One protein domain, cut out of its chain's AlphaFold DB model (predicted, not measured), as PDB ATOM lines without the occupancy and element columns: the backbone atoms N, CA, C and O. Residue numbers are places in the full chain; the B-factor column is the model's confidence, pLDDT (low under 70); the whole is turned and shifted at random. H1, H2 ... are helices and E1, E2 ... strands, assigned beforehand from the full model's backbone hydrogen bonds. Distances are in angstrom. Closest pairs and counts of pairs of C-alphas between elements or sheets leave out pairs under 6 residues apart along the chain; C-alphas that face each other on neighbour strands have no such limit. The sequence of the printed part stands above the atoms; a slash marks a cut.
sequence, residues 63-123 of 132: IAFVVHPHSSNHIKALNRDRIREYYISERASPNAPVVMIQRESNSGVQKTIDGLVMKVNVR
ATOM      1  N   ILE A  63     157.027  40.245  81.554       84.75
ATOM      2  CA  ILE A  63     155.579  40.023  81.665       84.75
ATOM      3  C   ILE A  63     154.942  40.289  80.303       84.75
ATOM      4  O   ILE A  63     155.000  41.409  79.793       84.75
ATOM      5  N   ALA A  64     154.312  39.265  79.732       86.88
ATOM      6  CA  ALA A  64     153.544  39.382  78.500       86.88
ATOM      7  C   ALA A  64     152.051  39.550  78.808       86.88
ATOM      8  O   ALA A  64     151.466  38.765  79.553       86.88
ATOM      9  N   PHE A  65     151.422  40.552  78.194       84.38
ATOM     10  CA  PHE A  65     149.968  40.681  78.187       84.38
ATOM     11  C   PHE A  65     149.410  39.882  77.013       84.38
ATOM     12  O   PHE A  65     149.610  40.246  75.855       84.38
ATOM     13  N   VAL A  66     148.723  38.785  77.322       85.69
ATOM     14  CA  VAL A  66     148.064  37.946  76.320       85.69
ATOM     15  C   VAL A  66     146.614  38.378  76.199       85.69
ATOM     16  O   VAL A  66     145.910  38.530  77.195       85.69
ATOM     17  N   VAL A  67     146.166  38.560  74.962       83.94
ATOM     18  CA  VAL A  67     144.788  38.928  74.654       83.94
ATOM     19  C   VAL A  67     144.178  37.861  73.754       83.94
ATOM     20  O   VAL A  67     144.857  37.282  72.908       83.94
ATOM     21  N   HIS A  68     142.888  37.592  73.945       84.25
ATOM     22  CA  HIS A  68     142.144  36.653  73.119       84.25
ATOM     23  C   HIS A  68     142.172  37.066  71.626       84.25
ATOM     24  O   HIS A  68     141.815  38.206  71.310       84.25
ATOM     25  N   PRO A  69     142.563  36.169  70.698       74.88
ATOM     26  CA  PRO A  69     142.883  36.527  69.309       74.88
ATOM     27  C   PRO A  69     141.671  36.664  68.360       74.88
ATOM     28  O   PRO A  69     141.849  36.668  67.146       74.88
ATOM     29  N   HIS A  70     140.435  36.738  68.860       69.12
ATOM     30  CA  HIS A  70     139.236  36.692  68.010       69.12
ATOM     31  C   HIS A  70     139.069  37.916  67.096       69.12
ATOM     32  O   HIS A  70     139.424  39.036  67.458       69.12
ATOM     33  N   SER A  71     138.443  37.715  65.931       57.34
ATOM     34  CA  SER A  71     138.229  38.727  64.880       57.34
ATOM     35  C   SER A  71     137.366  39.927  65.299       57.34
ATOM     36  O   SER A  71     137.385  40.960  64.636       57.34
ATOM     37  N   SER A  72     136.632  39.813  66.407       64.19
ATOM     38  CA  SER A  72     135.853  40.900  67.019       64.19
ATOM     39  C   SER A  72     136.675  41.787  67.962       64.19
ATOM     40  O   SER A  72     136.155  42.762  68.513       64.19
ATOM     41  N   ASN A  73     137.946  41.452  68.183       65.00
ATOM     42  CA  ASN A  73     138.804  42.163  69.108       65.00
ATOM     43  C   ASN A  73     139.507  43.336  68.413       65.00
ATOM     44  O   ASN A  73     140.406  43.167  67.595       65.00
ATOM     45  N   HIS A  74     139.092  44.553  68.757       66.19
ATOM     46  CA  HIS A  74     139.583  45.789  68.143       66.19
ATOM     47  C   HIS A  74     140.851  46.350  68.813       66.19
ATOM     48  O   HIS A  74     141.257  47.479  68.522       66.19
ATOM     49  N   ILE A  75     141.490  45.595  69.715       71.25
ATOM     50  CA  ILE A  75     142.713  46.017  70.407       71.25
ATOM     51  C   ILE A  75     143.898  45.923  69.431       71.25
ATOM     52  O   ILE A  75     144.524  44.879  69.282       71.25
ATOM     53  N   LYS A  76     144.193  47.026  68.732       66.44
ATOM     54  CA  LYS A  76     145.260  47.093  67.712       66.44
ATOM     55  C   LYS A  76     146.639  47.461  68.267       66.44
ATOM     56  O   LYS A  76     147.644  47.110  67.664       66.44
ATOM     57  N   ALA A  77     146.695  48.180  69.389       69.88
ATOM     58  CA  ALA A  77     147.948  48.598  70.015       69.88
ATOM     59  C   ALA A  77     147.789  48.685  71.536       69.88
ATOM     60  O   ALA A  77     147.049  49.525  72.050       69.88
ATOM     61  N   LEU A  78     148.505  47.819  72.251       78.00
ATOM     62  CA  LEU A  78     148.626  47.884  73.702       78.00
ATOM     63  C   LEU A  78     149.841  48.735  74.049       78.00
ATOM     64  O   LEU A  78     150.981  48.329  73.844       78.00
ATOM     65  N   ASN A  79     149.589  49.921  74.587       84.69
ATOM     66  CA  ASN A  79     150.603  50.680  75.303       84.69
ATOM     67  C   ASN A  79     150.262  50.684  76.799       84.69
ATOM     68  O   ASN A  79     149.157  50.314  77.204       84.69
ATOM     69  N   ARG A  80     151.213  51.106  77.633       85.31
ATOM     70  CA  ARG A  80     151.038  51.080  79.090       85.31
ATOM     71  C   ARG A  80     149.797  51.843  79.556       85.31
ATOM     72  O   ARG A  80     149.117  51.390  80.471       85.31
ATOM     73  N   ASP A  81     149.506  52.986  78.945       84.56
ATOM     74  CA  ASP A  81     148.404  53.845  79.378       84.56
ATOM     75  C   ASP A  81     147.041  53.231  79.019       84.56
ATOM     76  O   ASP A  81     146.123  53.280  79.833       84.56
ATOM     77  N   ARG A  82     146.936  52.543  77.874       84.44
ATOM     78  CA  ARG A  82     145.756  51.742  77.515       84.44
ATOM     79  C   ARG A  82     145.571  50.540  78.426       84.44
ATOM     80  O   ARG A  82     144.455  50.281  78.856       84.44
ATOM     81  N   ILE A  83     146.651  49.844  78.778       86.19
ATOM     82  CA  ILE A  83     146.572  48.746  79.751       86.19
ATOM     83  C   ILE A  83     146.041  49.292  81.081       86.19
ATOM     84  O   ILE A  83     145.077  48.759  81.617       86.19
ATOM     85  N   ARG A  84     146.600  50.398  81.583       86.25
ATOM     86  CA  ARG A  84     146.117  51.058  82.802       86.25
ATOM     87  C   ARG A  84     144.633  51.426  82.716       86.25
ATOM     88  O   ARG A  84     143.899  51.195  83.670       86.25
ATOM     89  N   GLU A  85     144.191  51.995  81.600       84.31
ATOM     90  CA  GLU A  85     142.784  52.330  81.372       84.31
ATOM     91  C   GLU A  85     141.888  51.087  81.432       84.31
ATOM     92  O   GLU A  85     140.842  51.133  82.074       84.31
ATOM     93  N   TYR A  86     142.311  49.960  80.853       85.06
ATOM     94  CA  TYR A  86     141.562  48.700  80.917       85.06
ATOM     95  C   TYR A  86     141.473  48.139  82.339       85.06
ATOM     96  O   TYR A  86     140.416  47.650  82.721       85.06
ATOM     97  N   TYR A  87     142.532  48.275  83.143       84.31
ATOM     98  CA  TYR A  87     142.520  47.884  84.559       84.31
ATOM     99  C   TYR A  87     141.565  48.727  85.423       84.31
ATOM    100  O   TYR A  87     141.136  48.254  86.469       84.31
ATOM    101  N   ILE A  88     141.266  49.972  85.032       84.00
ATOM    102  CA  ILE A  88     140.400  50.886  85.802       84.00
ATOM    103  C   ILE A  88     138.956  50.840  85.306       84.00
ATOM    104  O   ILE A  88     138.021  50.836  86.098       84.00
ATOM    105  N   SER A  89     138.781  50.900  83.987       83.31
ATOM    106  CA  SER A  89     137.476  51.083  83.352       83.31
ATOM    107  C   SER A  89     136.803  49.776  82.957       83.31
ATOM    108  O   SER A  89     135.606  49.791  82.676       83.31
ATOM    109  N   GLU A  90     137.571  48.680  82.871       83.81
ATOM    110  CA  GLU A  90     137.124  47.379  82.357       83.81
ATOM    111  C   GLU A  90     136.432  47.484  80.984       83.81
ATOM    112  O   GLU A  90     135.527  46.719  80.639       83.81
ATOM    113  N   ARG A  91     136.827  48.472  80.172       79.00
ATOM    114  CA  ARG A  91     136.214  48.758  78.870       79.00
ATOM    115  C   ARG A  91     137.257  49.176  77.844       79.00
ATOM    116  O   ARG A  91     138.152  49.962  78.130       79.00
ATOM    117  N   ALA A  92     137.093  48.690  76.617       75.50
ATOM    118  CA  ALA A  92     137.890  49.110  75.464       75.50
ATOM    119  C   ALA A  92     137.235  50.267  74.691       75.50
ATOM    120  O   ALA A  92     137.911  51.000  73.973       75.50
ATOM    121  N   SER A  93     135.914  50.409  74.814       72.31
ATOM    122  CA  SER A  93     135.062  51.431  74.192       72.31
ATOM    123  C   SER A  93     133.727  51.474  74.957       72.31
ATOM    124  O   SER A  93     133.412  50.489  75.635       72.31
ATOM    125  N   PRO A  94     132.904  52.540  74.865       74.12
ATOM    126  CA  PRO A  94     131.595  52.585  75.527       74.12
ATOM    127  C   PRO A  94     130.726  51.334  75.318       74.12
ATOM    128  O   PRO A  94     130.059  50.907  76.258       74.12
ATOM    129  N   ASN A  95     130.815  50.712  74.135       75.62
ATOM    130  CA  ASN A  95     130.053  49.517  73.752       75.62
ATOM    131  C   ASN A  95     130.888  48.219  73.716       75.62
ATOM    132  O   ASN A  95     130.423  47.217  73.182       75.62
ATOM    133  N   ALA A  96     132.120  48.218  74.242       76.25
ATOM    134  CA  ALA A  96     132.998  47.044  74.234       76.25
ATOM    135  C   ALA A  96     133.577  46.780  75.639       76.25
ATOM    136  O   ALA A  96     134.581  47.407  76.008       76.25
ATOM    137  N   PRO A  97     132.959  45.888  76.437       80.25
ATOM    138  CA  PRO A  97     133.489  45.501  77.741       80.25
ATOM    139  C   PRO A  97     134.772  44.671  77.599       80.25
ATOM    140  O   PRO A  97     134.955  43.946  76.620       80.25
ATOM    141  N   VAL A  98     135.655  44.776  78.589       81.12
ATOM    142  CA  VAL A  98     136.906  44.019  78.691       81.12
ATOM    143  C   VAL A  98     136.864  43.198  79.969       81.12
ATOM    144  O   VAL A  98     136.693  43.742  81.053       81.12
ATOM    145  N   VAL A  99     137.056  41.888  79.843       83.19
ATOM    146  CA  VAL A  99     137.172  40.990  80.996       83.19
ATOM    147  C   VAL A  99     138.648  40.776  81.300       83.19
ATOM    148  O   VAL A  99     139.388  40.240  80.475       83.19
ATOM    149  N   MET A 100     139.072  41.192  82.490       82.88
ATOM    150  CA  MET A 100     140.439  41.005  82.966       82.88
ATOM    151  C   MET A 100     140.549  39.695  83.744       82.88
ATOM    152  O   MET A 100     139.894  39.514  84.767       82.88
ATOM    153  N   ILE A 101     141.411  38.790  83.281       83.81
ATOM    154  CA  ILE A 101     141.733  37.555  84.002       83.81
ATOM    155  C   ILE A 101     143.007  37.808  84.804       83.81
ATOM    156  O   ILE A 101     144.072  38.043  84.233       83.81
ATOM    157  N   GLN A 102     142.895  37.787  86.131       76.62
ATOM    158  CA  GLN A 102     144.008  38.033  87.046       76.62
ATOM    159  C   GLN A 102     144.158  36.888  88.049       76.62
ATOM    160  O   GLN A 102     143.227  36.131  88.308       76.62
ATOM    161  N   ARG A 103     145.371  36.746  88.583       71.81
ATOM    162  CA  ARG A 103     145.745  35.742  89.589       71.81
ATOM    163  C   ARG A 103     145.469  36.250  91.013       71.81
ATOM    164  O   ARG A 103     145.425  37.452  91.240       71.81
ATOM    165  N   GLU A 104     145.389  35.313  91.960       62.34
ATOM    166  CA  GLU A 104     145.267  35.522  93.416       62.34
ATOM    167  C   GLU A 104     146.312  36.494  94.022       62.34
ATOM    168  O   GLU A 104     147.480  36.518  93.612       62.34
ATOM    169  N   SER A 105     145.897  37.194  95.088       59.06
ATOM    170  CA  SER A 105     146.520  38.360  95.755       59.06
ATOM    171  C   SER A 105     147.983  38.229  96.220       59.06
ATOM    172  O   SER A 105     148.628  39.229  96.547       59.06
ATOM    173  N   ASN A 106     148.537  37.014  96.267       63.22
ATOM    174  CA  ASN A 106     149.925  36.762  96.685       63.22
ATOM    175  C   ASN A 106     150.910  36.646  95.511       63.22
ATOM    176  O   ASN A 106     152.089  36.360  95.728       63.22
ATOM    177  N   SER A 107     150.459  36.874  94.274       72.00
ATOM    178  CA  SER A 107     151.305  36.795  93.082       72.00
ATOM    179  C   SER A 107     152.313  37.948  92.993       72.00
ATOM    180  O   SER A 107     151.959  39.125  93.085       72.00
ATOM    181  N   GLY A 108     153.579  37.616  92.724       71.12
ATOM    182  CA  GLY A 108     154.599  38.611  92.389       71.12
ATOM    183  C   GLY A 108     154.289  39.372  91.094       71.12
ATOM    184  O   GLY A 108     154.533  40.572  91.022       71.12
ATOM    185  N   VAL A 109     153.633  38.727  90.123       81.69
ATOM    186  CA  VAL A 109     153.225  39.348  88.848       81.69
ATOM    187  C   VAL A 109     152.244  40.497  89.081       81.69
ATOM    188  O   VAL A 109     152.406  41.564  88.497       81.69
ATOM    189  N   GLN A 110     151.269  40.318  89.978       81.12
ATOM    190  CA  GLN A 110     150.299  41.365  90.306       81.12
ATOM    191  C   GLN A 110     150.987  42.599  90.900       81.12
ATOM    192  O   GLN A 110     150.781  43.710  90.419       81.12
ATOM    193  N   LYS A 111     151.885  42.404  91.875       80.75
ATOM    194  CA  LYS A 111     152.661  43.506  92.472       80.75
ATOM    195  C   LYS A 111     153.518  44.236  91.435       80.75
ATOM    196  O   LYS A 111     153.652  45.457  91.492       80.75
ATOM    197  N   THR A 112     154.093  43.499  90.487       84.50
ATOM    198  CA  THR A 112     154.875  44.087  89.395       84.50
ATOM    199  C   THR A 112     153.993  44.924  88.466       84.50
ATOM    200  O   THR A 112     154.392  46.022  88.076       84.50
ATOM    201  N   ILE A 113     152.769  44.479  88.166       85.50
ATOM    202  CA  ILE A 113     151.798  45.253  87.377       85.50
ATOM    203  C   ILE A 113     151.358  46.521  88.129       85.50
ATOM    204  O   ILE A 113     151.347  47.602  87.533       85.50
ATOM    205  N   ASP A 114     151.087  46.439  89.433       83.56
ATOM    206  CA  ASP A 114     150.724  47.606  90.252       83.56
ATOM    207  C   ASP A 114     151.816  48.688  90.235       83.56
ATOM    208  O   ASP A 114     151.539  49.886  90.088       83.56
ATOM    209  N   GLY A 115     153.078  48.263  90.345       82.81
ATOM    210  CA  GLY A 115     154.226  49.165  90.321       82.81
ATOM    211  C   GLY A 115     154.522  49.746  88.941       82.81
ATOM    212  O   GLY A 115     154.739  50.953  88.817       82.81
ATOM    213  N   LEU A 116     154.528  48.912  87.898       84.38
ATOM    214  CA  LEU A 116     154.960  49.320  86.559       84.38
ATOM    215  C   LEU A 116     153.848  49.979  85.739       84.38
ATOM    216  O   LEU A 116     154.109  50.970  85.054       84.38
ATOM    217  N   VAL A 117     152.622  49.450  85.794       85.56
ATOM    218  CA  VAL A 117     151.489  49.884  84.957       85.56
ATOM    219  C   VAL A 117     150.622  50.890  85.697       85.56
ATOM    220  O   VAL A 117     150.383  52.003  85.212       85.56
ATOM    221  N   MET A 118     150.190  50.538  86.908       82.12
ATOM    222  CA  MET A 118     149.265  51.377  87.670       82.12
ATOM    223  C   MET A 118     149.962  52.586  88.296       82.12
ATOM    224  O   MET A 118     149.288  53.529  88.719       82.12
ATOM    225  N   LYS A 119     151.305  52.630  88.301       70.25
ATOM    226  CA  LYS A 119     152.108  53.647  89.006       70.25
ATOM    227  C   LYS A 119     151.555  53.931  90.407       70.25
ATOM    228  O   LYS A 119     151.646  55.062  90.888       70.25
ATOM    229  N   VAL A 120     150.941  52.935  91.051       56.25
ATOM    230  CA  VAL A 120     150.692  53.033  92.483       56.25
ATOM    231  C   VAL A 120     152.087  53.148  93.055       56.25
ATOM    232  O   VAL A 120     152.958  52.357  92.710       56.25
ATOM    233  N   ASN A 121     152.348  54.227  93.777       36.81
ATOM    234  CA  ASN A 121     153.695  54.629  94.135       36.81
ATOM    235  C   ASN A 121     154.327  53.545  95.034       36.81
ATOM    236  O   ASN A 121     154.230  53.607  96.253       36.81
ATOM    237  N   VAL A 122     154.965  52.516  94.460       41.66
ATOM    238  CA  VAL A 122     155.618  51.439  95.232       41.66
ATOM    239  C   VAL A 122     156.831  51.996  95.995       41.66
ATOM    240  O   VAL A 122     157.286  51.408  96.972       41.66
ATOM    241  N   ARG A 123     157.296  53.203  95.634       32.22
ATOM    242  CA  ARG A 123     158.331  53.957  96.353       32.22
ATOM    243  C   ARG A 123     157.866  54.678  97.625       32.22
ATOM    244  O   ARG A 123     158.735  55.111  98.366       32.22
TER     245      ARG A 123
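This is residues 63 to 123 of the 132 residues of an uncharacterized protein of Chlorobaculum thiosulfatiphilum (UniProt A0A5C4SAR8). Little regular structure: two short helices, H1 and H2, are set in a frame of long loops, with the short strand E1 just past the end of H1 in a small turn. Residues 103 to 107 and Gly 108 of H2 stick out. The printed part has 61 residues, of which 22 are in named elements, in the order H1, E1, H2; the class is mostly helix. It is only just compact, close to loose, with a radius of gyration of the C-alphas of 12.5 A, and spans 38 by 19 by 17 A.

H1, residues 80 to 89, and H2, residues 108 to 116, are near each other, with 6 pairs of C-alphas within 10 A. A tight link joins H1 to E1, residues 91 to 93; their closest C-alphas, of Tyr 86 and Ala 92, are 6.6 A apart. E1 pairs with no named strand, but residues 96 to 97 pair with it, antiparallel. E1 and H2 are apart. In H1 and H2 every O i to N i+4 pair is within hydrogen-bond range.

H1 is 14.2 A long from C-alpha 80 at (151.038, 51.080, 79.090), E1 5.5 A, and H2 12.2 A, to C-alpha 116 at (154.960, 49.320, 86.559).

The printed part has no cut. The link from E1 to H2 is long. Confidence is low at residues 70 to 74, 76 to 77, 104 to 106 and 120 to 123.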